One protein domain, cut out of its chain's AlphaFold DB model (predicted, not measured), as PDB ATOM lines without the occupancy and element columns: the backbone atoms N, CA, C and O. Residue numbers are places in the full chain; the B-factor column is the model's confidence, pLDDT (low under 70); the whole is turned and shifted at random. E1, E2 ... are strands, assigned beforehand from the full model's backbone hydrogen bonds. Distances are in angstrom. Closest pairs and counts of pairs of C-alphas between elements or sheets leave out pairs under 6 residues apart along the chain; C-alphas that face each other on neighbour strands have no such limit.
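This is residues 4 to 201 of the 201 residues of an uncharacterized protein of uncultured archaeon (UniProt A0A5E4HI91). Two strongly twisted sheets lie face to face as a sandwich, the long strands E8, E7, E4 and E10 making most of one layer and E3, E9, E5 and E6 the other. The short strands E1 and E2 both lie along the far side of E10, the long link from E8 to E9 folds back along E8, and residues 30 to 39 stick out as a loop. The printed part has 198 residues with no named helix and ten named strands, E1 to E10 in chain order, every neighbour pair antiparallel. The class is all strand, though only 80 residues are in named strands. The whole is compact, with a radius of gyration of the C-alphas of 16.3 A and spans of 50 by 44 by 27 A.

In the larger, branched sheet, E4, residues 63 to 73, has E7, residues 115 to 127, on one side and E10, residues 191 to 200, on the other side. N 66 and O 122 are 2.8 A apart, and N 67 and O 198 are 3.0 A apart, both within hydrogen-bond range. E7 has E4 on one side and the edge strand E8, residues 132 to 141, on the other side; E7 and E8 form a hairpin, and N 123 and O 136 are 2.8 A apart, within hydrogen-bond range. E10 has three neighbours: E4 on one side of it, and on the other side both E1, residues 4 to 6, with N 199 and O 5 at 2.9 A, and E2, residues 15 to 18, with N 194 and O 15 at 2.8 A. The other sheet runs E3, residues 51 to 54, E9, residues 173 to 183, E5, residues 83 to 90, E6, residues 99 to 104. Its pairs include N 53 and O 175 at 2.8 A, N 88 and O 178 at 2.8 A, and N 89 and O 100 at 2.9 A. E5 and E6 form a hairpin. The facing parts of the sheets are 8.0 A centre to centre, their strands at 23 degrees. The closest C-alphas of E6 and E8 are those of Ala 103 and Tyr 137, 6.5 A apart. E1 and E8 are apart.

E1 begins at C-alpha 4 (119.049, 228.449, 248.966). E7 is 39.3 A long, E4 33.4 A, E9 30.8 A, E8 29.0 A, E10 27.3 A and E5 21.8 A; E6, E2, E3 and E1 are shorter. E10 ends at C-alpha 200 (119.525, 232.911, 246.190).

The farthest C-alphas, of Ala 113 and Asn 129, are 50.3 A apart. The printed part has no cut. The links E2 to E3 and E8 to E9 are long. Residues 151 to 152 pair antiparallel with 136 to 137 of E8. Model confidence is under 70 at residues 4 to 5, 8 to 13, 30 to 39, 74 to 80, 112 to 113 and 171.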
ATOM      1  N   VAL A   4     120.182 229.153 248.362       67.31
ATOM      2  CA  VAL A   4     119.049 228.449 248.966       67.31
ATOM      3  C   VAL A   4     118.849 227.104 248.282       67.31
ATOM      4  O   VAL A   4     118.525 226.123 248.951       67.31
ATOM      5  N   LEU A   5     119.057 227.045 246.962       67.94
ATOM      6  CA  LEU A   5     118.935 225.833 246.158       67.94
ATOM      7  C   LEU A   5     119.870 225.848 244.946       67.94
ATOM      8  O   LEU A   5     119.962 226.841 244.229       67.94
ATOM      9  N   ASP A   6     120.459 224.685 244.661       70.31
ATOM     10  CA  ASP A   6     121.441 224.485 243.595       70.31
ATOM     11  C   ASP A   6     121.049 223.313 242.682       70.31
ATOM     12  O   ASP A   6     120.567 222.260 243.129       70.31
ATOM     13  N   TYR A   7     121.257 223.481 241.377       73.06
ATOM     14  CA  TYR A   7     120.954 222.460 240.377       73.06
ATOM     15  C   TYR A   7     121.943 221.280 240.374       73.06
ATOM     16  O   TYR A   7     121.667 220.236 239.785       73.06
ATOM     17  N   GLY A   8     123.063 221.397 241.080       66.88
ATOM     18  CA  GLY A   8     124.157 220.436 241.169       66.88
ATOM     19  C   GLY A   8     125.171 220.558 240.031       66.88
ATOM     20  O   GLY A   8     125.976 219.645 239.851       66.88
ATOM     21  N   VAL A   9     125.105 221.631 239.235       69.75
ATOM     22  CA  VAL A   9     126.058 221.918 238.150       69.75
ATOM     23  C   VAL A   9     127.253 222.688 238.694       69.75
ATOM     24  O   VAL A   9     127.131 223.468 239.630       69.75
ATOM     25  N   ASN A  10     128.426 222.447 238.116       68.94
ATOM     26  CA  ASN A  10     129.618 223.251 238.373       68.94
ATOM     27  C   ASN A  10     130.581 223.163 237.182       68.94
ATOM     28  O   ASN A  10     130.369 222.386 236.249       68.94
ATOM     29  N   GLY A  11     131.681 223.918 237.234       60.94
ATOM     30  CA  GLY A  11     132.714 223.901 236.192       60.94
ATOM     31  C   GLY A  11     133.308 222.515 235.885       60.94
ATOM     32  O   GLY A  11     133.741 222.281 234.763       60.94
ATOM     33  N   SER A  12     133.303 221.582 236.846       58.09
ATOM     34  CA  SER A  12     133.814 220.209 236.666       58.09
ATOM     35  C   SER A  12     132.752 219.222 236.161       58.09
ATOM     36  O   SER A  12     133.097 218.220 235.541       58.09
ATOM     37  N   PHE A  13     131.468 219.508 236.393       69.56
ATOM     38  CA  PHE A  13     130.328 218.687 235.981       69.56
ATOM     39  C   PHE A  13     129.240 219.552 235.322       69.56
ATOM     40  O   PHE A  13     128.151 219.718 235.882       69.56
ATOM     41  N   PRO A  14     129.519 220.135 234.139       80.50
ATOM     42  CA  PRO A  14     128.527 220.918 233.421       80.50
ATOM     43  C   PRO A  14     127.380 220.063 232.906       80.50
ATOM     44  O   PRO A  14     127.578 218.950 232.413       80.50
ATOM     45  N   SER A  15     126.191 220.651 232.904       86.56
ATOM     46  CA  SER A  15     125.066 220.133 232.136       86.56
ATOM     47  C   SER A  15     125.179 220.595 230.684       86.56
ATOM     48  O   SER A  15     125.537 221.741 230.428       86.56
ATOM     49  N   LYS A  16     124.913 219.712 229.715       88.69
ATOM     50  CA  LYS A  16     125.099 219.998 228.282       88.69
ATOM     51  C   LYS A  16     123.850 219.673 227.473       88.69
ATOM     52  O   LYS A  16     123.183 218.675 227.736       88.69
ATOM     53  N   VAL A  17     123.583 220.479 226.449       90.44
ATOM     54  CA  VAL A  17     122.530 220.250 225.445       90.44
ATOM     55  C   VAL A  17     123.058 220.561 224.054       90.44
ATOM     56  O   VAL A  17     123.925 221.418 223.902       90.44
ATOM     57  N   GLY A  18     122.530 219.897 223.026       88.75
ATOM     58  CA  GLY A  18     123.024 220.087 221.666       88.75
ATOM     59  C   GLY A  18     122.342 219.232 220.602       88.75
ATOM     60  O   GLY A  18     121.312 218.602 220.854       88.75
ATOM     61  N   GLY A  19     122.890 219.256 219.389       88.12
ATOM     62  CA  GLY A  19     122.464 218.483 218.221       88.12
ATOM     63  C   GLY A  19     121.444 219.184 217.312       88.12
ATOM     64  O   GLY A  19     121.206 220.389 217.408       88.12
ATOM     65  N   LEU A  20     120.768 218.391 216.481       91.00
ATOM     66  CA  LEU A  20     119.813 218.846 215.460       91.00
ATOM     67  C   LEU A  20     118.515 219.442 216.035       91.00
ATOM     68  O   LEU A  20     118.153 219.191 217.185       91.00
ATOM     69  N   GLY A  21     117.786 220.181 215.200       90.81
ATOM     70  CA  GLY A  21     116.513 220.819 215.528       90.81
ATOM     71  C   GLY A  21     116.662 222.232 216.093       90.81
ATOM     72  O   GLY A  21     117.710 222.609 216.612       90.81
ATOM     73  N   THR A  22     115.583 223.003 215.982       93.25
ATOM     74  CA  THR A  22     115.499 224.412 216.409       93.25
ATOM     75  C   THR A  22     114.516 224.620 217.561       93.25
ATOM     76  O   THR A  22     114.197 225.748 217.921       93.25
ATOM     77  N   THR A  23     113.999 223.539 218.145       94.81
ATOM     78  CA  THR A  23     113.158 223.604 219.342       94.81
ATOM     79  C   THR A  23     114.015 223.805 220.588       94.81
ATOM     80  O   THR A  23     115.191 223.435 220.601       94.81
ATOM     81  N   VAL A  24     113.409 224.333 221.653       96.06
ATOM     82  CA  VAL A  24     114.074 224.511 222.952       96.06
ATOM     83  C   VAL A  24     114.613 223.171 223.455       96.06
ATOM     84  O   VAL A  24     113.903 222.161 223.454       96.06
ATOM     85  N   LYS A  25     115.865 223.175 223.910       94.69
ATOM     86  CA  LYS A  25     116.535 222.045 224.556       94.69
ATOM     87  C   LYS A  25     116.837 222.412 225.997       94.69
ATOM     88  O   LYS A  25     117.606 223.338 226.239       94.69
ATOM     89  N   TYR A  26     116.226 221.708 226.938       95.00
ATOM     90  CA  TYR A  26     116.386 222.000 228.359       95.00
ATOM     91  C   TYR A  26     117.607 221.295 228.935       95.00
ATOM     92  O   TYR A  26     117.867 220.130 228.626       95.00
ATOM     93  N   PHE A  27     118.351 222.011 229.772       92.56
ATOM     94  CA  PHE A  27     119.533 221.469 230.424       92.56
ATOM     95  C   PHE A  27     119.143 220.379 231.431       92.56
ATOM     96  O   PHE A  27     118.285 220.628 232.280       92.56
ATOM     97  N   PRO A  28     119.742 219.174 231.371       86.75
ATOM     98  CA  PRO A  28     119.505 218.148 232.379       86.75
ATOM     99  C   PRO A  28     120.056 218.561 233.737       86.75
ATOM    100  O   PRO A  28     121.119 219.182 233.823       86.75
ATOM    101  N   ARG A  29     119.405 218.127 234.817       81.19
ATOM    102  CA  ARG A  29     120.077 218.098 236.118       81.19
ATOM    103  C   ARG A  29     121.253 217.120 236.019       81.19
ATOM    104  O   ARG A  29     121.062 216.081 235.410       81.19
ATOM    105  N   PRO A  30     122.454 217.394 236.550       67.69
ATOM    106  CA  PRO A  30     123.586 216.460 236.482       67.69
ATOM    107  C   PRO A  30     123.490 215.307 237.489       67.69
ATOM    108  O   PRO A  30     124.095 214.259 237.281       67.69
ATOM    109  N   LEU A  31     122.725 215.476 238.571       67.38
ATOM    110  CA  LEU A  31     122.527 214.455 239.597       67.38
ATOM    111  C   LEU A  31     121.098 213.907 239.540       67.38
ATOM    112  O   LEU A  31     120.129 214.668 239.461       67.38
ATOM    113  N   GLY A  32     120.973 212.580 239.595       60.69
ATOM    114  CA  GLY A  32     119.691 211.917 239.818       60.69
ATOM    115  C   GLY A  32     119.150 212.178 241.230       60.69
ATOM    116  O   GLY A  32     119.889 212.622 242.111       60.69
ATOM    117  N   PRO A  33     117.862 211.886 241.482       60.91
ATOM    118  CA  PRO A  33     117.247 212.056 242.804       60.91
ATOM    119  C   PRO A  33     117.878 211.167 243.890       60.91
ATOM    120  O   PRO A  33     117.678 211.406 245.078       60.91
ATOM    121  N   SER A  34     118.631 210.140 243.493       64.12
ATOM    122  CA  SER A  34     119.367 209.241 244.375       64.12
ATOM    123  C   SER A  34     120.611 208.685 243.675       64.12
ATOM    124  O   SER A  34     120.748 208.745 242.450       64.12
ATOM    125  N   ILE A  35     121.542 208.144 244.468       67.44
ATOM    126  CA  ILE A  35     122.773 207.519 243.967       67.44
ATOM    127  C   ILE A  35     122.416 206.367 243.018       67.44
ATOM    128  O   ILE A  35     121.604 205.508 243.355       67.44
ATOM    129  N   GLY A  36     123.045 206.342 241.842       60.25
ATOM    130  CA  GLY A  36     122.841 205.295 240.836       60.25
ATOM    131  C   GLY A  36     121.604 205.483 239.953       60.25
ATOM    132  O   GLY A  36     121.400 204.684 239.040       60.25
ATOM    133  N   VAL A  37     120.804 206.533 240.169       63.50
ATOM    134  CA  VAL A  37     119.701 206.900 239.271       63.50
ATOM    135  C   VAL A  37     120.195 207.919 238.255       63.50
ATOM    136  O   VAL A  37     120.855 208.898 238.605       63.50
ATOM    137  N   ALA A  38     119.876 207.674 236.981       64.62
ATOM    138  CA  ALA A  38     120.232 208.583 235.905       64.62
ATOM    139  C   ALA A  38     119.621 209.975 236.143       64.62
ATOM    140  O   ALA A  38     118.527 210.088 236.712       64.62
ATOM    141  N   PRO A  39     120.300 211.040 235.705       68.56
ATOM    142  CA  PRO A  39     119.771 212.374 235.873       68.56
ATOM    143  C   PRO A  39     118.507 212.577 235.035       68.56
ATOM    144  O   PRO A  39     118.375 212.036 233.936       68.56
ATOM    145  N   LEU A  40     117.555 213.330 235.580       76.94
ATOM    146  CA  LEU A  40     116.269 213.565 234.934       76.94
ATOM    147  C   LEU A  40     116.359 214.846 234.101       76.94
ATOM    148  O   LEU A  40     116.704 215.911 234.619       76.94
ATOM    149  N   THR A  41     116.077 214.713 232.807       83.31
ATOM    150  CA  THR A  41     116.161 215.803 231.832       83.31
ATOM    151  C   THR A  41     114.772 216.376 231.576       83.31
ATOM    152  O   THR A  41     113.909 215.635 231.089       83.31
ATOM    153  N   PRO A  42     114.545 217.676 231.829       89.88
ATOM    154  CA  PRO A  42     113.320 218.321 231.392       89.88
ATOM    155  C   PRO A  42     113.161 218.253 229.864       89.88
ATOM    156  O   PRO A  42     114.123 218.254 229.098       89.88
ATOM    157  N   SER A  43     111.922 218.206 229.402       91.88
ATOM    158  CA  SER A  43     111.524 218.209 227.998       91.88
ATOM    159  C   SER A  43     110.308 219.115 227.808       91.88
ATOM    160  O   SER A  43     109.727 219.624 228.769       91.88
ATOM    161  N   SER A  44     109.861 219.286 226.564       90.69
ATOM    162  CA  SER A  44     108.622 220.017 226.268       90.69
ATOM    163  C   SER A  44     107.375 219.414 226.926       90.69
ATOM    164  O   SER A  44     106.375 220.110 227.059       90.69
ATOM    165  N   THR A  45     107.425 218.148 227.351       91.75
ATOM    166  CA  THR A  45     106.294 217.419 227.941       91.75
ATOM    167  C   THR A  45     106.530 216.982 229.386       91.75
ATOM    168  O   THR A  45     105.642 216.392 229.987       91.75
ATOM    169  N   SER A  46     107.698 217.263 229.968       91.38
ATOM    170  CA  SER A  46     108.042 216.869 231.337       91.38
ATOM    171  C   SER A  46     108.987 217.885 231.963       91.38
ATOM    172  O   SER A  46     110.039 218.158 231.403       91.38
ATOM    173  N   ALA A  47     108.658 218.419 233.137       89.75
ATOM    174  CA  ALA A  47     109.549 219.286 233.914       89.75
ATOM    175  C   ALA A  47     110.293 218.526 235.021       89.75
ATOM    176  O   ALA A  47     110.828 219.128 235.953       89.75
ATOM    177  N   VAL A  48     110.319 217.194 234.954       86.69
ATOM    178  CA  VAL A  48     111.065 216.387 235.918       86.69
ATOM    179  C   VAL A  48     112.549 216.762 235.843       86.69
ATOM    180  O   VAL A  48     113.168 216.679 234.785       86.69
ATOM    181  N   GLY A  49     113.103 217.186 236.979       83.12
ATOM    182  CA  GLY A  49     114.447 217.756 237.066       83.12
ATOM    183  C   GLY A  49     114.476 219.279 237.198       83.12
ATOM    184  O   GLY A  49     115.565 219.818 237.311       83.12
ATOM    185  N   ALA A  50     113.339 219.985 237.213       89.19
ATOM    186  CA  ALA A  50     113.292 221.427 237.478       89.19
ATOM    187  C   ALA A  50     113.837 221.806 238.869       89.19
ATOM    188  O   ALA A  50     113.727 221.040 239.829       89.19
ATOM    189  N   LEU A  51     114.393 223.016 238.978       89.94
ATOM    190  CA  LEU A  51     114.805 223.608 240.248       89.94
ATOM    191  C   LEU A  51     113.564 224.157 240.957       89.94
ATOM    192  O   LEU A  51     112.939 225.094 240.471       89.94
ATOM    193  N   ILE A  52     113.158 223.536 242.059       89.44
ATOM    194  CA  ILE A  52     111.864 223.814 242.690       89.44
ATOM    195  C   ILE A  52     111.979 224.959 243.692       89.44
ATOM    196  O   ILE A  52     112.654 224.807 244.699       89.44
ATOM    197  N   LEU A  53     111.258 226.057 243.471       91.25
ATOM    198  CA  LEU A  53     111.085 227.108 244.472       91.25
ATOM    199  C   LEU A  53     110.133 226.605 245.570       91.25
ATOM    200  O   LEU A  53     108.970 226.322 245.263       91.25
ATOM    201  N   PRO A  54     110.568 226.483 246.833       89.75
ATOM    202  CA  PRO A  54     109.720 225.951 247.887       89.75
ATOM    203  C   PRO A  54     108.706 227.002 248.348       89.75
ATOM    204  O   PRO A  54     108.969 228.205 248.340       89.75
ATOM    205  N   ALA A  55     107.538 226.540 248.786       89.31
ATOM    206  CA  ALA A  55     106.529 227.360 249.443       89.31
ATOM    207  C   ALA A  55     107.001 227.684 250.859       89.31
ATOM    208  O   ALA A  55     106.758 226.939 251.808       89.31
ATOM    209  N   ALA A  56     107.750 228.775 250.973       84.94
ATOM    210  CA  ALA A  56     108.290 229.266 252.223       84.94
ATOM    211  C   ALA A  56     108.049 230.770 252.341       84.94
ATOM    212  O   ALA A  56     108.232 231.522 251.384       84.94
ATOM    213  N   ASN A  57     107.713 231.226 253.551       83.19
ATOM    214  CA  ASN A  57     107.425 232.639 253.804       83.19
ATOM    215  C   ASN A  57     108.633 233.562 253.548       83.19
ATOM    216  O   ASN A  57     108.445 234.757 253.360       83.19
ATOM    217  N   VAL A  58     109.857 233.019 253.497       84.44
ATOM    218  CA  VAL A  58     111.059 233.771 253.090       84.44
ATOM    219  C   VAL A  58     110.972 234.275 251.646       84.44
ATOM    220  O   VAL A  58     111.557 235.294 251.333       84.44
ATOM    221  N   PHE A  59     110.183 233.637 250.779       87.75
ATOM    222  CA  PHE A  59     109.973 234.087 249.399       87.75
ATOM    223  C   PHE A  59     108.693 234.912 249.215       87.75
ATOM    224  O   PHE A  59     108.401 235.359 248.111       87.75
ATOM    225  N   ASN A  60     107.906 235.113 250.277       91.00
ATOM    226  CA  ASN A  60     106.641 235.838 250.219       91.00
ATOM    227  C   ASN A  60     106.866 237.336 250.484       91.00
ATOM    228  O   ASN A  60     107.072 237.751 251.625       91.00
ATOM    229  N   GLY A  61     106.809 238.144 249.427       89.56
ATOM    230  CA  GLY A  61     107.019 239.592 249.474       89.56
ATOM    231  C   GLY A  61     108.483 240.010 249.630       89.56
ATOM    232  O   GLY A  61     108.750 241.177 249.908       89.56
ATOM    233  N   GLN A  62     109.426 239.078 249.467       91.25
ATOM    234  CA  GLN A  62     110.865 239.345 249.501       91.25
ATOM    235  C   GLN A  62     111.475 239.181 248.108       91.25
ATOM    236  O   GLN A  62     110.948 238.448 247.267       91.25
ATOM    237  N   LEU A  63     112.582 239.885 247.873       93.81
ATOM    238  CA  LEU A  63     113.382 239.715 246.667       93.81
ATOM    239  C   LEU A  63     114.192 238.425 246.770       93.81
ATOM    240  O   LEU A  63     114.710 238.098 247.835       93.81
ATOM    241  N   PHE A  64     114.319 237.730 245.649       93.94
ATOM    242  CA  PHE A  64     115.220 236.599 245.491       93.94
ATOM    243  C   PHE A  64     115.786 236.592 244.072       93.94
ATOM    244  O   PHE A  64     115.187 237.147 243.146       93.94
ATOM    245  N   ASN A  65     116.932 235.948 243.899       95.25
ATOM    246  CA  ASN A  65     117.651 235.901 242.637       95.25
ATOM    247  C   ASN A  65     117.639 234.482 242.076       95.25
ATOM    248  O   ASN A  65     117.722 233.500 242.812       95.25
ATOM    249  N   VAL A  66     117.544 234.382 240.755       96.19
ATOM    250  CA  VAL A  66     117.781 233.151 240.004       96.19
ATOM    251  C   VAL A  66     118.950 233.414 239.074       96.19
ATOM    252  O   VAL A  66     118.844 234.224 238.150       96.19
ATOM    253  N   LEU A  67     120.059 232.734 239.335       95.69
ATOM    254  CA  LEU A  67     121.292 232.878 238.573       95.69
ATOM    255  C   LEU A  67     121.445 231.672 237.659       95.69
ATOM    256  O   LEU A  67     121.253 230.535 238.088       95.69
ATOM    257  N   ALA A  68     121.783 231.907 236.396       96.00
ATOM    258  CA  ALA A  68     122.154 230.851 235.466       96.00
ATOM    259  C   ALA A  68     123.347 231.287 234.619       96.00
ATOM    260  O   ALA A  68     123.327 232.366 234.031       96.00
ATOM    261  N   GLY A  69     124.360 230.432 234.508       94.81
ATOM    262  CA  GLY A  69     125.604 230.749 233.811       94.81
ATOM    263  C   GLY A  69     126.163 229.557 233.050       94.81
ATOM    264  O   GLY A  69     126.036 228.404 233.469       94.81
ATOM    265  N   GLY A  70     126.797 229.823 231.912       93.88
ATOM    266  CA  GLY A  70     127.238 228.766 231.014       93.88
ATOM    267  C   GLY A  70     128.135 229.233 229.874       93.88
ATOM    268  O   GLY A  70     128.620 230.364 229.852       93.88
ATOM    269  N   SER A  71     128.340 228.349 228.897       92.12
ATOM    270  CA  SER A  71     128.998 228.689 227.631       92.12
ATOM    271  C   SER A  71     128.332 228.036 226.419       92.12
ATOM    272  O   SER A  71     127.534 227.108 226.545       92.12
ATOM    273  N   PHE A  72     128.652 228.530 225.227       89.44
ATOM    274  CA  PHE A  72     128.409 227.886 223.930       89.44
ATOM    275  C   PHE A  72     129.612 228.165 223.013       89.44
ATOM    276  O   PHE A  72     130.357 229.108 223.268       89.44
ATOM    277  N   GLY A  73     129.833 227.389 221.947       81.06
ATOM    278  CA  GLY A  73     131.021 227.554 221.086       81.06
ATOM    279  C   GLY A  73     132.159 226.591 221.423       81.06
ATOM    280  O   GLY A  73     131.921 225.546 222.030       81.06
ATOM    281  N   SER A  74     133.386 226.933 221.019       60.81
ATOM    282  CA  SER A  74     134.467 225.998 220.634       60.81
ATOM    283  C   SER A  74     135.057 225.039 221.692       60.81
ATOM    284  O   SER A  74     136.026 224.356 221.390       60.81
ATOM    285  N   ASP A  75     134.462 224.910 222.880       54.19
ATOM    286  CA  ASP A  75     134.731 223.819 223.847       54.19
ATOM    287  C   ASP A  75     133.548 222.836 223.978       54.19
ATOM    288  O   ASP A  75     133.571 221.855 224.726       54.19
ATOM    289  N   THR A  76     132.464 223.125 223.263       55.09
ATOM    290  CA  THR A  76     131.185 222.419 223.332       55.09
ATOM    291  C   THR A  76     130.728 221.950 221.954       55.09
ATOM    292  O   THR A  76     130.051 220.938 221.871       55.09
ATOM    293  N   GLY A  77     131.169 222.614 220.885       59.66
ATOM    294  CA  GLY A  77     130.708 222.438 219.509       59.66
ATOM    295  C   GLY A  77     130.334 223.803 218.937       59.66
ATOM    296  O   GLY A  77     130.010 224.716 219.698       59.66
ATOM    297  N   ASP A  78     130.431 223.975 217.623       66.88
ATOM    298  CA  ASP A  78     130.212 225.268 216.979       66.88
ATOM    299  C   ASP A  78     128.727 225.464 216.650       66.88
ATOM    300  O   ASP A  78     128.226 224.832 215.722       66.88
ATOM    301  N   PRO A  79     127.984 226.327 217.367       66.06
ATOM    302  CA  PRO A  79     126.587 226.525 217.045       66.06
ATOM    303  C   PRO A  79     126.473 227.232 215.697       66.06
ATOM    304  O   PRO A  79     127.109 228.264 215.476       66.06
ATOM    305  N   SER A  80     125.642 226.705 214.802       69.81
ATOM    306  CA  SER A  80     125.338 227.378 213.544       69.81
ATOM    307  C   SER A  80     124.151 228.330 213.710       69.81
ATOM    308  O   SER A  80     123.181 228.070 214.429       69.81
ATOM    309  N   GLY A  81     124.231 229.488 213.055       85.50
ATOM    310  CA  GLY A  81     123.196 230.516 213.139       85.50
ATOM    311  C   GLY A  81     123.257 231.315 214.441       85.50
ATOM    312  O   GLY A  81     124.198 232.069 214.654       85.50
ATOM    313  N   THR A  82     122.225 231.215 215.281       91.31
ATOM    314  CA  THR A  82     122.119 231.952 216.553       91.31
ATOM    315  C   THR A  82     121.887 231.012 217.727       91.31
ATOM    316  O   THR A  82     121.292 229.952 217.562       91.31
ATOM    317  N   VAL A  83     122.276 231.420 218.929       92.62
ATOM    318  CA  VAL A  83     121.948 230.744 220.187       92.62
ATOM    319  C   VAL A  83     121.133 231.694 221.049       92.62
ATOM    320  O   VAL A  83     121.534 232.836 221.259       92.62
ATOM    321  N   THR A  84     120.003 231.220 221.558       95.12
ATOM    322  CA  THR A  84     119.187 231.934 222.544       95.12
ATOM    323  C   THR A  84     119.114 231.087 223.805       95.12
ATOM    324  O   THR A  84     118.693 229.931 223.733       95.12
ATOM    325  N   ILE A  85     119.494 231.650 224.951       96.25
ATOM    326  CA  ILE A  85     119.332 231.013 226.260       96.25
ATOM    327  C   ILE A  85     118.160 231.662 226.982       96.25
ATOM    328  O   ILE A  85     118.023 232.885 226.971       96.25
ATOM    329  N   GLN A  86     117.308 230.846 227.594       97.38
ATOM    330  CA  GLN A  86     116.108 231.307 228.282       97.38
ATOM    331  C   GLN A  86     115.955 230.624 229.637       97.38
ATOM    332  O   GLN A  86     116.161 229.414 229.761       97.38
ATOM    333  N   LEU A  87     115.535 231.404 230.631       97.50
ATOM    334  CA  LEU A  87     115.021 230.905 231.901       97.50
ATOM    335  C   LEU A  87     113.501 230.792 231.796       97.50
ATOM    336  O   LEU A  87     112.826 231.761 231.437       97.50
ATOM    337  N   PHE A  88     112.962 229.633 232.152       97.38
ATOM    338  CA  PHE A  88     111.528 229.386 232.193       97.38
ATOM    339  C   PHE A  88     111.075 229.103 233.616       97.38
ATOM    340  O   PHE A  88     111.715 228.339 234.341       97.38
ATOM    341  N   ALA A  89     109.919 229.647 233.975       95.44
ATOM    342  CA  ALA A  89     109.139 229.152 235.093       95.44
ATOM    343  C   ALA A  89     108.223 228.009 234.658       95.44
ATOM    344  O   ALA A  89     107.714 227.985 233.536       95.44
ATOM    345  N   VAL A  90     107.986 227.095 235.590       94.25
ATOM    346  CA  VAL A  90     107.122 225.929 235.457       94.25
ATOM    347  C   VAL A  90     105.995 226.044 236.473       94.25
ATOM    348  O   VAL A  90     106.252 226.002 237.675       94.25
ATOM    349  N   THR A  91     104.754 226.157 236.003       91.06
ATOM    350  CA  THR A  91     103.560 226.299 236.867       91.06
ATOM    351  C   THR A  91     102.506 225.209 236.672       91.06
ATOM    352  O   THR A  91     101.575 225.111 237.466       91.06
ATOM    353  N   GLY A  92     102.644 224.375 235.638       89.19
ATOM    354  CA  GLY A  92     101.818 223.180 235.448       89.19
ATOM    355  C   GLY A  92     102.177 222.063 236.434       89.19
ATOM    356  O   GLY A  92     102.623 222.307 237.552       89.19
ATOM    357  N   THR A  93     102.029 220.811 236.008       90.44
ATOM    358  CA  THR A  93     102.558 219.665 236.768       90.44
ATOM    359  C   THR A  93     103.925 219.248 236.239       90.44
ATOM    360  O   THR A  93     104.287 219.599 235.118       90.44
ATOM    361  N   LEU A  94     104.681 218.436 236.983       87.56
ATOM    362  CA  LEU A  94     105.942 217.897 236.454       87.56
ATOM    363  C   LEU A  94     105.731 216.994 235.225       87.56
ATOM    364  O   LEU A  94     106.594 216.950 234.358       87.56
ATOM    365  N   ALA A  95     104.591 216.301 235.133       89.31
ATOM    366  CA  ALA A  95     104.256 215.401 234.022       89.31
ATOM    367  C   ALA A  95     103.496 216.083 232.867       89.31
ATOM    368  O   ALA A  95     103.332 215.499 231.803       89.31
ATOM    369  N   SER A  96     102.998 217.297 233.091       90.88
ATOM    370  CA  SER A  96     102.324 218.141 232.105       90.88
ATOM    371  C   SER A  96     102.644 219.599 232.443       90.88
ATOM    372  O   SER A  96     101.855 220.274 233.121       90.88
ATOM    373  N   PRO A  97     103.865 220.048 232.104       93.19
ATOM    374  CA  PRO A  97     104.354 221.354 232.502       93.19
ATOM    375  C   PRO A  97     103.766 222.466 231.638       93.19
ATOM    376  O   PRO A  97     103.507 222.307 230.447       93.19
ATOM    377  N   THR A  98     103.626 223.637 232.247       94.00
ATOM    378  CA  THR A  98     103.399 224.898 231.540       94.00
ATOM    379  C   THR A  98     104.652 225.734 231.711       94.00
ATOM    380  O   THR A  98     104.974 226.110 232.837       94.00
ATOM    381  N   TYR A  99     105.369 225.959 230.610       95.06
ATOM    382  CA  TYR A  99     106.602 226.737 230.587       95.06
ATOM    383  C   TYR A  99     106.317 228.177 230.177       95.06
ATOM    384  O   TYR A  99     105.765 228.426 229.105       95.06
ATOM    385  N   THR A 100     106.753 229.123 231.001       95.75
ATOM    386  CA  THR A 100     106.663 230.557 230.715       95.75
ATOM    387  C   THR A 100     108.061 231.155 230.767       95.75
ATOM    388  O   THR A 100     108.731 231.055 231.792       95.75
ATOM    389  N   ALA A 101     108.519 231.758 229.667       95.44
ATOM    390  CA  ALA A 101     109.820 232.422 229.631       95.44
ATOM    391  C   ALA A 101     109.810 233.654 230.551       95.44
ATOM    392  O   ALA A 101     108.922 234.497 230.449       95.44
ATOM    393  N   LEU A 102     110.796 233.738 231.441       95.88
ATOM    394  CA  LEU A 102     110.986 234.852 232.369       95.88
ATOM    395  C   LEU A 102     112.109 235.786 231.928       95.88
ATOM    396  O   LEU A 102     111.982 237.003 232.057       95.88
ATOM    397  N   ALA A 103     113.193 235.209 231.418       96.19
ATOM    398  CA  ALA A 103     114.375 235.932 230.981       96.19
ATOM    399  C   ALA A 103     114.976 235.269 229.743       96.19
ATOM    400  O   ALA A 103     114.849 234.055 229.546       96.19
ATOM    401  N   SER A 104     115.646 236.067 228.916       95.50
ATOM    402  CA  SER A 104     116.250 235.618 227.669       95.50
ATOM    403  C   SER A 104     117.512 236.408 227.364       95.50
ATOM    404  O   SER A 104     117.543 237.625 227.522       95.50
ATOM    405  N   THR A 105     118.531 235.738 226.833       94.31
ATOM    406  CA  THR A 105     119.689 236.428 226.254       94.31
ATOM    407  C   THR A 105     119.374 237.115 224.929       94.31
ATOM    408  O   THR A 105     120.224 237.815 224.391       94.31
ATOM    409  N   GLY A 106     118.197 236.866 224.348       92.12
ATOM    410  CA  GLY A 106     117.963 237.138 222.935       92.12
ATOM    411  C   GLY A 106     118.836 236.254 222.036       92.12
ATOM    412  O   GLY A 106     119.610 235.417 222.507       92.12
ATOM    413  N   ALA A 107     118.679 236.427 220.724       92.06
ATOM    414  CA  ALA A 107     119.457 235.690 219.739       92.06
ATOM    415  C   ALA A 107     120.892 236.228 219.683       92.06
ATOM    416  O   ALA A 107     121.122 237.370 219.287       92.06
ATOM    417  N   ILE A 108     121.858 235.390 220.050       91.00
ATOM    418  CA  ILE A 108     123.285 235.699 219.986       91.00
ATOM    419  C   ILE A 108     123.884 234.981 218.781       91.00
ATOM    420  O   ILE A 108     123.719 233.773 218.639       91.00
ATOM    421  N   THR A 109     124.619 235.687 217.926       88.00
ATOM    422  CA  THR A 109     125.394 235.054 216.848       88.00
ATOM    423  C   THR A 109     126.770 234.642 217.387       88.00
ATOM    424  O   THR A 109     127.584 235.523 217.688       88.00
ATOM    425  N   PRO A 110     127.052 233.337 217.553       80.44
ATOM    426  CA  PRO A 110     128.375 232.866 217.923       80.44
ATOM    427  C   PRO A 110     129.350 233.084 216.762       80.44
ATOM    428  O   PRO A 110     128.968 233.233 215.602       80.44
ATOM    429  N   THR A 111     130.638 233.075 217.078       74.25
ATOM    430  CA  THR A 111     131.699 232.988 216.071       74.25
ATOM    431  C   THR A 111     132.462 231.687 216.290       74.25
ATOM    432  O   THR A 111     132.756 231.340 217.429       74.25
ATOM    433  N   TYR A 112     132.850 231.019 215.209       67.88
ATOM    434  CA  TYR A 112     133.533 229.712 215.181       67.88
ATOM    435  C   TYR A 112     134.952 229.674 215.793       67.88
ATOM    436  O   TYR A 112     135.723 228.761 215.535       67.88
ATOM    437  N   ALA A 113     135.354 230.707 216.533       69.31
ATOM    438  CA  ALA A 113     136.742 230.915 216.949       69.31
ATOM    439  C   ALA A 113     136.974 230.729 218.456       69.31
ATOM    440  O   ALA A 113     138.126 230.638 218.868       69.31
ATOM    441  N   ALA A 114     135.917 230.735 219.278       74.19
ATOM    442  CA  ALA A 114     136.037 230.671 220.733       74.19
ATOM    443  C   ALA A 114     134.748 230.166 221.404       74.19
ATOM    444  O   ALA A 114     133.646 230.321 220.868       74.19
ATOM    445  N   ALA A 115     134.882 229.626 222.616       84.06
ATOM    446  CA  ALA A 115     133.770 229.470 223.541       84.06
ATOM    447  C   ALA A 115     133.376 230.840 224.114       84.06
ATOM    448  O   ALA A 115     134.217 231.623 224.557       84.06
ATOM    449  N   TYR A 116     132.079 231.124 224.119       88.38
ATOM    450  CA  TYR A 116     131.509 232.351 224.648       88.38
ATOM    451  C   TYR A 116     130.706 232.065 225.906       88.38
ATOM    452  O   TYR A 116     129.799 231.233 225.898       88.38
ATOM    453  N   GLY A 117     131.033 232.790 226.975       91.69
ATOM    454  CA  GLY A 117     130.262 232.775 228.209       91.69
ATOM    455  C   GLY A 117     128.924 233.492 228.050       91.69
ATOM    456  O   GLY A 117     128.830 234.504 227.343       91.69
ATOM    457  N   TRP A 118     127.913 232.977 228.739       94.00
ATOM    458  CA  TRP A 118     126.611 233.609 228.905       94.00
ATOM    459  C   TRP A 118     126.185 233.564 230.372       94.00
ATOM    460  O   TRP A 118     126.576 232.653 231.103       94.00
ATOM    461  N   ALA A 119     125.385 234.542 230.788       95.88
ATOM    462  CA  ALA A 119     124.772 234.571 232.110       95.88
ATOM    463  C   ALA A 119     123.396 235.248 232.073       95.88
ATOM    464  O   ALA A 119     123.159 236.157 231.273       95.88
ATOM    465  N   LEU A 120     122.509 234.797 232.953       96.69
ATOM    466  CA  LEU A 120     121.242 235.423 233.303       96.69
ATOM    467  C   LEU A 120     121.250 235.668 234.814       96.69
ATOM    468  O   LEU A 120     121.392 234.717 235.581       96.69
ATOM    469  N   ASP A 121     121.081 236.924 235.216       95.75
ATOM    470  CA  ASP A 121     120.833 237.320 236.604       95.75
ATOM    471  C   ASP A 121     119.411 237.867 236.678       95.75
ATOM    472  O   ASP A 121     119.101 238.902 236.083       95.75
ATOM    473  N   VAL A 122     118.516 237.115 237.316       96.38
ATOM    474  CA  VAL A 122     117.082 237.404 237.349       96.38
ATOM    475  C   VAL A 122     116.673 237.699 238.783       96.38
ATOM    476  O   VAL A 122     116.642 236.799 239.617       96.38
ATOM    477  N   THR A 123     116.306 238.946 239.061       96.38
ATOM    478  CA  THR A 123     115.767 239.366 240.358       96.38
ATOM    479  C   THR A 123     114.246 239.321 240.317       96.38
ATOM    480  O   THR A 123     113.617 239.981 239.485       96.38
ATOM    481  N   LEU A 124     113.643 238.560 241.226       95.56
ATOM    482  CA  LEU A 124     112.212 238.278 241.263       95.56
ATOM    483  C   LEU A 124     111.612 238.665 242.615       95.56
ATOM    484  O   LEU A 124     112.262 238.594 243.656       95.56
ATOM    485  N   VAL A 125     110.340 239.052 242.591       94.44
ATOM    486  CA  VAL A 125     109.506 239.254 243.775       94.44
ATOM    487  C   VAL A 125     108.100 238.756 243.477       94.44
ATOM    488  O   VAL A 125     107.559 238.957 242.387       94.44
ATOM    489  N   GLY A 126     107.501 238.098 244.457       91.94
ATOM    490  CA  GLY A 126     106.096 237.735 244.414       91.94
ATOM    491  C   GLY A 126     105.528 237.612 245.811       91.94
ATOM    492  O   GLY A 126     106.269 237.484 246.784       91.94
ATOM    493  N   ASP A 127     104.211 237.690 245.919       91.00
ATOM    494  CA  ASP A 127     103.529 237.650 247.204       91.00
ATOM    495  C   ASP A 127     102.177 236.939 247.103       91.00
ATOM    496  O   ASP A 127     101.585 236.803 246.032       91.00
ATOM    497  N   ASN A 128     101.680 236.476 248.247       90.38
ATOM    498  CA  ASN A 128     100.407 235.757 248.329       90.38
ATOM    499  C   ASN A 128      99.171 236.628 248.085       90.38
ATOM    500  O   ASN A 128      98.112 236.096 247.763       90.38
ATOM    501  N   ASN A 129      99.270 237.939 248.303       88.81
ATOM    502  CA  ASN A 129      98.130 238.840 248.217       88.81
ATOM    503  C   ASN A 129      97.821 239.193 246.756       88.81
ATOM    504  O   ASN A 129      96.658 239.230 246.364       88.81
ATOM    505  N   SER A 130      98.859 239.408 245.946       88.44
ATOM    506  CA  SER A 130      98.743 239.550 244.494       88.44
ATOM    507  C   SER A 130      98.644 238.197 243.783       88.44
ATOM    508  O   SER A 130      98.017 238.099 242.728       88.44
ATOM    509  N   GLY A 131      99.259 237.151 244.347       86.88
ATOM    510  CA  GLY A 131      99.410 235.847 243.700       86.88
ATOM    511  C   GLY A 131     100.263 235.924 242.434       86.88
ATOM    512  O   GLY A 131     100.125 235.071 241.552       86.88
ATOM    513  N   VAL A 132     101.089 236.967 242.318       90.50
ATOM    514  CA  VAL A 132     101.843 237.319 241.120       90.50
ATOM    515  C   VAL A 132     103.345 237.257 241.387       90.50
ATOM    516  O   VAL A 132     103.799 237.624 242.465       90.50
ATOM    517  N   LEU A 133     104.115 236.815 240.390       92.75
ATOM    518  CA  LEU A 133     105.568 236.951 240.329       92.75
ATOM    519  C   LEU A 133     105.957 237.860 239.163       92.75
ATOM    520  O   LEU A 133     105.533 237.638 238.024       92.75
ATOM    521  N   GLY A 134     106.810 238.836 239.450       93.62
ATOM    522  CA  GLY A 134     107.457 239.679 238.454       93.62
ATOM    523  C   GLY A 134     108.856 240.082 238.904       93.62
ATOM    524  O   GLY A 134     109.320 239.685 239.973       93.62
ATOM    525  N   GLY A 135     109.538 240.872 238.085       94.94
ATOM    526  CA  GLY A 135     110.870 241.347 238.424       94.94
ATOM    527  C   GLY A 135     111.599 241.940 237.234       94.94
ATOM    528  O   GLY A 135     110.983 242.443 236.289       94.94
ATOM    529  N   TYR A 136     112.920 241.857 237.278       95.69
ATOM    530  CA  TYR A 136     113.797 242.296 236.203       95.69
ATOM    531  C   TYR A 136     114.991 241.356 236.068       95.69
ATOM    532  O   TYR A 136     115.268 240.544 236.948       95.69
ATOM    533  N   TYR A 137     115.694 241.455 234.947       96.44
ATOM    534  CA  TYR A 137     116.883 240.666 234.697       96.44
ATOM    535  C   TYR A 137     117.918 241.398 233.859       96.44
ATOM    536  O   TYR A 137     117.602 242.250 233.021       96.44
ATOM    537  N   ASP A 138     119.153 240.953 234.044       95.69
ATOM    538  CA  ASP A 138     120.289 241.242 233.194       95.69
ATOM    539  C   ASP A 138     120.689 239.982 232.431       95.69
ATOM    540  O   ASP A 138     120.673 238.866 232.952       95.69
ATOM    541  N   ALA A 139     121.038 240.165 231.161       95.56
ATOM    542  CA  ALA A 139     121.540 239.093 230.319       95.56
ATOM    543  C   ALA A 139     122.907 239.483 229.781       95.56
ATOM    544  O   ALA A 139     123.059 240.545 229.179       95.56
ATOM    545  N   ILE A 140     123.892 238.617 229.977       93.69
ATOM    546  CA  ILE A 140     125.273 238.831 229.555       93.69
ATOM    547  C   ILE A 140     125.629 237.754 228.539       93.69
ATOM    548  O   ILE A 140     125.352 236.574 228.742       93.69
ATOM    549  N   ALA A 141     126.283 238.150 227.456       91.19
ATOM    550  CA  ALA A 141     126.898 237.234 226.512       91.19
ATOM    551  C   ALA A 141     128.213 237.825 226.025       91.19
ATOM    552  O   ALA A 141     128.310 239.023 225.762       91.19
ATOM    553  N   ARG A 142     129.239 236.981 225.885       87.62
ATOM    554  CA  ARG A 142     130.569 237.410 225.413       87.62
ATOM    555  C   ARG A 142     131.185 238.507 226.301       87.62
ATOM    556  O   ARG A 142     131.931 239.349 225.814       87.62
ATOM    557  N   GLY A 143     130.847 238.506 227.593       85.31
ATOM    558  CA  GLY A 143     131.303 239.507 228.563       85.31
ATOM    559  C   GLY A 143     130.652 240.888 228.424       85.31
ATOM    560  O   GLY A 143     131.133 241.837 229.032       85.31
ATOM    561  N   ILE A 144     129.582 241.019 227.634       89.12
ATOM    562  CA  ILE A 144     128.859 242.278 227.423       89.12
ATOM    563  C   ILE A 144     127.391 242.075 227.795       89.12
ATOM    564  O   ILE A 144     126.811 241.023 227.517       89.12
ATOM    565  N   LEU A 145     126.788 243.087 228.416       89.12
ATOM    566  CA  LEU A 145     125.352 243.119 228.666       89.12
ATOM    567  C   LEU A 145     124.605 243.167 227.320       89.12
ATOM    568  O   LEU A 145     124.804 244.077 226.516       89.12
ATOM    569  N   VAL A 146     123.781 242.155 227.055       88.38
ATOM    570  CA  VAL A 146     123.025 242.016 225.800       88.38
ATOM    571  C   VAL A 146     121.775 242.891 225.817       88.38
ATOM    572  O   VAL A 146     121.344 243.386 224.777       88.38
ATOM    573  N   ASN A 147     121.227 243.139 227.007       80.00
ATOM    574  CA  ASN A 147     120.205 244.157 227.217       80.00
ATOM    575  C   ASN A 147     120.892 245.505 227.476       80.00
ATOM    576  O   ASN A 147     121.880 245.573 228.187       80.00
ATOM    577  N   SER A 148     120.394 246.613 226.932       71.75
ATOM    578  CA  SER A 148     121.002 247.936 227.175       71.75
ATOM    579  C   SER A 148     120.792 248.466 228.606       71.75
ATOM    580  O   SER A 148     121.404 249.462 228.985       71.75
ATOM    581  N   SER A 149     119.911 247.829 229.384       82.00
ATOM    582  CA  SER A 149     119.564 248.133 230.782       82.00
ATOM    583  C   SER A 149     118.843 246.931 231.412       82.00
ATOM    584  O   SER A 149     118.485 246.002 230.679       82.00
ATOM    585  N   HIS A 150     118.583 246.976 232.726       86.06
ATOM    586  CA  HIS A 150     117.717 246.006 233.405       86.06
ATOM    587  C   HIS A 150     116.392 245.863 232.657       86.06
ATOM    588  O   HIS A 150     115.641 246.830 232.493       86.06
ATOM    589  N   LYS A 151     116.097 244.650 232.195       91.06
ATOM    590  CA  LYS A 151     114.879 244.373 231.441       91.06
ATOM    591  C   LYS A 151     113.832 243.790 232.379       91.06
ATOM    592  O   LYS A 151     114.129 242.875 233.136       91.06
ATOM    593  N   VAL A 152     112.603 244.305 232.333       91.69
ATOM    594  CA  VAL A 152     111.467 243.686 233.041       91.69
ATOM    595  C   VAL A 152     111.316 242.238 232.566       91.69
ATOM    596  O   VAL A 152     111.553 241.961 231.389       91.69
ATOM    597  N   THR A 153     110.939 241.320 233.460       92.31
ATOM    598  CA  THR A 153     110.697 239.919 233.087       92.31
ATOM    599  C   THR A 153     109.768 239.817 231.877       92.31
ATOM    600  O   THR A 153     108.801 240.569 231.749       92.31
ATOM    601  N   ASP A 154     110.050 238.868 230.983       85.19
ATOM    602  CA  ASP A 154     109.313 238.714 229.719       85.19
ATOM    603  C   ASP A 154     107.833 238.341 229.946       85.19
ATOM    604  O   ASP A 154     106.994 238.510 229.059       85.19
ATOM    605  N   ALA A 155     107.503 237.859 231.147       87.94
ATOM    606  CA  ALA A 155     106.152 237.569 231.580       87.94
ATOM    607  C   ALA A 155     105.946 237.902 233.063       87.94
ATOM    608  O   ALA A 155     106.888 237.955 233.860       87.94
ATOM    609  N   VAL A 156     104.672 238.067 233.414       88.31
ATOM    610  CA  VAL A 156     104.167 238.091 234.786       88.31
ATOM    611  C   VAL A 156     103.435 236.775 235.019       88.31
ATOM    612  O   VAL A 156     102.554 236.409 234.239       88.31
ATOM    613  N   ILE A 157     103.804 236.051 236.071       90.31
ATOM    614  CA  ILE A 157     103.181 234.766 236.412       90.31
ATOM    615  C   ILE A 157     102.119 235.020 237.467       90.31
ATOM    616  O   ILE A 157     102.384 235.748 238.413       90.31
ATOM    617  N   SER A 158     100.943 234.415 237.329       88.81
ATOM    618  CA  SER A 158      99.835 234.561 238.276       88.81
ATOM    619  C   SER A 158      99.382 233.216 238.852       88.81
ATOM    620  O   SER A 158      99.783 232.151 238.381       88.81
ATOM    621  N   GLY A 159      98.533 233.270 239.883       84.88
ATOM    622  CA  GLY A 159      97.955 232.086 240.525       84.88
ATOM    623  C   GLY A 159      98.899 231.386 241.504       84.88
ATOM    624  O   GLY A 159      98.739 230.197 241.771       84.88
ATOM    625  N   LEU A 160      99.895 232.105 242.020       88.56
ATOM    626  CA  LEU A 160     100.907 231.559 242.915       88.56
ATOM    627  C   LEU A 160     100.471 231.645 244.375       88.56
ATOM    628  O   LEU A 160      99.820 232.600 244.792       88.56
ATOM    629  N   ASN A 161     100.890 230.656 245.163       89.06
ATOM    630  CA  ASN A 161     100.727 230.662 246.609       89.06
ATOM    631  C   ASN A 161     102.047 230.243 247.268       89.06
ATOM    632  O   ASN A 161     102.437 229.079 247.236       89.06
ATOM    633  N   PHE A 162     102.733 231.206 247.867       88.88
ATOM    634  CA  PHE A 162     103.994 231.058 248.586       88.88
ATOM    635  C   PHE A 162     103.832 230.453 249.990       88.88
ATOM    636  O   PHE A 162     104.828 230.067 250.593       88.88
ATOM    637  N   ASN A 163     102.601 230.332 250.507       86.12
ATOM    638  CA  ASN A 163     102.326 229.678 251.794       86.12
ATOM    639  C   ASN A 163     102.014 228.184 251.645       86.12
ATOM    640  O   ASN A 163     102.504 227.373 252.423       86.12
ATOM    641  N   THR A 164     101.174 227.813 250.678       86.00
ATOM    642  CA  THR A 164     100.705 226.426 250.496       86.00
ATOM    643  C   THR A 164     101.326 225.733 249.289       86.00
ATOM    644  O   THR A 164     101.240 224.511 249.170       86.00
ATOM    645  N   GLY A 165     101.948 226.495 248.389       86.00
ATOM    646  CA  GLY A 165     102.480 225.992 247.132       86.00
ATOM    647  C   GLY A 165     101.403 225.705 246.086       86.00
ATOM    648  O   GLY A 165     100.202 225.893 246.284       86.00
ATOM    649  N   ASN A 166     101.884 225.221 244.953       82.38
ATOM    650  CA  ASN A 166     101.175 224.701 243.811       82.38
ATOM    651  C   ASN A 166     101.090 223.173 243.914       82.38
ATOM    652  O   ASN A 166     102.075 222.452 243.749       82.38
ATOM    653  N   VAL A 167      99.873 222.676 244.124       71.38
ATOM    654  CA  VAL A 167      99.583 221.240 244.246       71.38
ATOM    655  C   VAL A 167     100.018 220.416 243.026       71.38
ATOM    656  O   VAL A 167     100.263 219.221 243.166       71.38
ATOM    657  N   GLY A 168     100.152 221.034 241.848       74.00
ATOM    658  CA  GLY A 168     100.565 220.368 240.614       74.00
ATOM    659  C   GLY A 168     102.042 219.963 240.571       74.00
ATOM    660  O   GLY A 168     102.393 219.007 239.876       74.00
ATOM    661  N   LEU A 169     102.905 220.633 241.337       77.50
ATOM    662  CA  LEU A 169     104.342 220.331 241.422       77.50
ATOM    663  C   LEU A 169     104.707 219.489 242.656       77.50
ATOM    664  O   LEU A 169     105.868 219.116 242.819       77.50
ATOM    665  N   GLY A 170     103.715 219.160 243.490       70.56
ATOM    666  CA  GLY A 170     103.878 218.525 244.798       70.56
ATOM    667  C   GLY A 170     103.620 219.506 245.948       70.56
ATOM    668  O   GLY A 170     103.808 220.713 245.806       70.56
ATOM    669  N   GLN A 171     103.160 219.000 247.101       62.31
ATOM    670  CA  GLN A 171     102.955 219.844 248.287       62.31
ATOM    671  C   GLN A 171     104.269 220.536 248.678       62.31
ATOM    672  O   GLN A 171     105.303 219.881 248.785       62.31
ATOM    673  N   GLY A 172     104.215 221.852 248.903       79.62
ATOM    674  CA  GLY A 172     105.370 222.633 249.350       79.62
ATOM    675  C   GLY A 172     106.244 223.237 248.243       79.62
ATOM    676  O   GLY A 172     107.295 223.778 248.564       79.62
ATOM    677  N   ALA A 173     105.835 223.190 246.971       88.81
ATOM    678  CA  ALA A 173     106.519 223.847 245.849       88.81
ATOM    679  C   ALA A 173     105.679 225.006 245.303       88.81
ATOM    680  O   ALA A 173     104.525 224.782 244.986       88.81
ATOM    681  N   VAL A 174     106.207 226.220 245.136       90.94
ATOM    682  CA  VAL A 174     105.481 227.335 244.483       90.94
ATOM    683  C   VAL A 174     105.505 227.181 242.965       90.94
ATOM    684  O   VAL A 174     104.474 227.281 242.303       90.94
ATOM    685  N   MET A 175     106.696 226.934 242.420       92.56
ATOM    686  CA  MET A 175     106.956 226.754 240.992       92.56
ATOM    687  C   MET A 175     108.271 226.001 240.779       92.56
ATOM    688  O   MET A 175     109.055 225.835 241.712       92.56
ATOM    689  N   GLY A 176     108.524 225.562 239.550       92.44
ATOM    690  CA  GLY A 176     109.841 225.090 239.122       92.44
ATOM    691  C   GLY A 176     110.530 226.101 238.214       92.44
ATOM    692  O   GLY A 176     109.867 226.909 237.571       92.44
ATOM    693  N   PHE A 177     111.848 226.007 238.100       94.31
ATOM    694  CA  PHE A 177     112.634 226.716 237.101       94.31
ATOM    695  C   PHE A 177     113.423 225.732 236.244       94.31
ATOM    696  O   PHE A 177     113.966 224.741 236.741       94.31
ATOM    697  N   VAL A 178     113.509 226.018 234.947       95.19
ATOM    698  CA  VAL A 178     114.382 225.303 234.009       95.19
ATOM    699  C   VAL A 178     115.087 226.296 233.099       95.19
ATOM    700  O   VAL A 178     114.532 227.339 232.754       95.19
ATOM    701  N   VAL A 179     116.294 225.947 232.666       96.75
ATOM    702  CA  VAL A 179     117.030 226.698 231.647       96.75
ATOM    703  C   VAL A 179     116.982 225.918 230.340       96.75
ATOM    704  O   VAL A 179     117.122 224.691 230.334       96.75
ATOM    705  N   GLY A 180     116.781 226.618 229.226       96.19
ATOM    706  CA  GLY A 180     116.787 226.029 227.894       96.19
ATOM    707  C   GLY A 180     117.637 226.814 226.904       96.19
ATOM    708  O   GLY A 180     117.757 228.033 227.005       96.19
ATOM    709  N   ALA A 181     118.203 226.098 225.937       95.19
ATOM    710  CA  ALA A 181     118.905 226.655 224.790       95.19
ATOM    711  C   ALA A 181     118.120 226.388 223.500       95.19
ATOM    712  O   ALA A 181     117.653 225.273 223.260       95.19
ATOM    713  N   THR A 182     118.021 227.403 222.649       95.56
ATOM    714  CA  THR A 182     117.432 227.318 221.310       95.56
ATOM    715  C   THR A 182     118.492 227.675 220.280       95.56
ATOM    716  O   THR A 182     119.123 228.728 220.378       95.56
ATOM    717  N   PHE A 183     118.667 226.813 219.280       93.62
ATOM    718  CA  PHE A 183     119.594 227.033 218.172       93.62
ATOM    719  C   PHE A 183     118.813 227.493 216.939       93.62
ATOM    720  O   PHE A 183     117.831 226.865 216.547       93.62
ATOM    721  N   GLY A 184     119.230 228.605 216.340       91.62
ATOM    722  CA  GLY A 184     118.554 229.234 215.203       91.62
ATOM    723  C   GLY A 184     118.715 228.460 213.895       91.62
ATOM    724  O   GLY A 184     117.961 228.675 212.953       91.62
ATOM    725  N   THR A 185     119.681 227.546 213.819       91.06
ATOM    726  CA  THR A 185     119.869 226.631 212.690       91.06
ATOM    727  C   THR A 185     120.014 225.208 213.213       91.06
ATOM    728  O   THR A 185     120.609 224.980 214.261       91.06
ATOM    729  N   SER A 186     119.421 224.239 212.511       91.12
ATOM    730  CA  SER A 186     119.519 222.825 212.877       91.12
ATOM    731  C   SER A 186     120.846 222.246 212.394       91.12
ATOM    732  O   SER A 186     121.010 222.011 211.200       91.12
ATOM    733  N   ASP A 187     121.750 221.947 213.323       87.44
ATOM    734  CA  ASP A 187     123.084 221.420 213.037       87.44
ATOM    735  C   ASP A 187     123.521 220.446 214.133       87.44
ATOM    736  O   ASP A 187     123.223 220.638 215.310       87.44
ATOM    737  N   ALA A 188     124.194 219.365 213.747       87.25
ATOM    738  CA  ALA A 188     124.659 218.344 214.677       87.25
ATOM    739  C   ALA A 188     125.752 218.860 215.629       87.25
ATOM    740  O   ALA A 188     125.926 218.296 216.706       87.25
ATOM    741  N   THR A 189     126.461 219.924 215.247       85.69
ATOM    742  CA  THR A 189     127.548 220.534 216.025       85.69
ATOM    743  C   THR A 189     127.064 221.510 217.101       85.69
ATOM    744  O   THR A 189     127.814 221.817 218.029       85.69
ATOM    745  N   ASN A 190     125.800 221.943 217.036       88.19
ATOM    746  CA  ASN A 190     125.187 222.828 218.025       88.19
ATOM    747  C   ASN A 190     125.353 222.291 219.438       88.19
ATOM    748  O   ASN A 190     124.847 221.209 219.729       88.19
ATOM    749  N   THR A 191     125.969 223.066 220.328       88.75
ATOM    750  CA  THR A 191     126.061 222.702 221.743       88.75
ATOM    751  C   THR A 191     126.108 223.938 222.635       88.75
ATOM    752  O   THR A 191     126.614 224.992 222.252       88.75
ATOM    753  N   ALA A 192     125.562 223.795 223.840       91.75
ATOM    754  CA  ALA A 192     125.692 224.734 224.942       91.75
ATOM    755  C   ALA A 192     125.902 223.963 226.254       91.75
ATOM    756  O   ALA A 192     125.468 222.815 226.394       91.75
ATOM    757  N   SER A 193     126.566 224.599 227.215       91.75
ATOM    758  CA  SER A 193     126.808 224.088 228.566       91.75
ATOM    759  C   SER A 193     126.261 225.044 229.621       91.75
ATOM    760  O   SER A 193     126.285 226.257 229.428       91.75
ATOM    761  N   LEU A 194     125.816 224.480 230.739       92.81
ATOM    762  CA  LEU A 194     125.360 225.143 231.953       92.81
ATOM    763  C   LEU A 194     126.313 224.757 233.090       92.81
ATOM    764  O   LEU A 194     126.466 223.571 233.398       92.81
ATOM    765  N   PHE A 195     126.952 225.758 233.688       90.81
ATOM    766  CA  PHE A 195     127.905 225.609 234.790       90.81
ATOM    767  C   PHE A 195     127.328 226.053 236.132       90.81
ATOM    768  O   PHE A 195     127.790 225.570 237.157       90.81
ATOM    769  N   GLU A 196     126.337 226.940 236.126       91.25
ATOM    770  CA  GLU A 196     125.698 227.481 237.322       91.25
ATOM    771  C   GLU A 196     124.193 227.564 237.094       91.25
ATOM    772  O   GLU A 196     123.757 228.022 236.036       91.25
ATOM    773  N   PHE A 197     123.408 227.110 238.071       93.00
ATOM    774  CA  PHE A 197     121.972 227.355 238.121       93.00
ATOM    775  C   PHE A 197     121.475 227.267 239.565       93.00
ATOM    776  O   PHE A 197     121.437 226.177 240.147       93.00
ATOM    777  N   THR A 198     121.135 228.412 240.152       92.56
ATOM    778  CA  THR A 198     120.872 228.540 241.591       92.56
ATOM    779  C   THR A 198     119.722 229.500 241.883       92.56
ATOM    780  O   THR A 198     119.360 230.340 241.057       92.56
ATOM    781  N   ILE A 199     119.135 229.353 243.073       91.44
ATOM    782  CA  ILE A 199     118.218 230.323 243.679       91.44
ATOM    783  C   ILE A 199     118.891 230.877 244.934       91.44
ATOM    784  O   ILE A 199     119.308 230.110 245.806       91.44
ATOM    785  N   GLU A 200     118.941 232.199 245.052       90.88
ATOM    786  CA  GLU A 200     119.525 232.911 246.190       90.88
ATOM    787  C   GLU A 200     118.504 233.858 246.828       90.88
ATOM    788  O   GLU A 200     117.665 234.433 246.140       90.88
ATOM    789  N   SER A 201     118.586 234.033 248.149       82.50
ATOM    790  CA  SER A 201     117.839 235.045 248.916       82.50
ATOM    791  C   SER A 201     118.742 235.720 249.942       82.50
ATOM    792  O   SER A 201     119.709 235.054 250.403       82.50
TER     793      SER A 201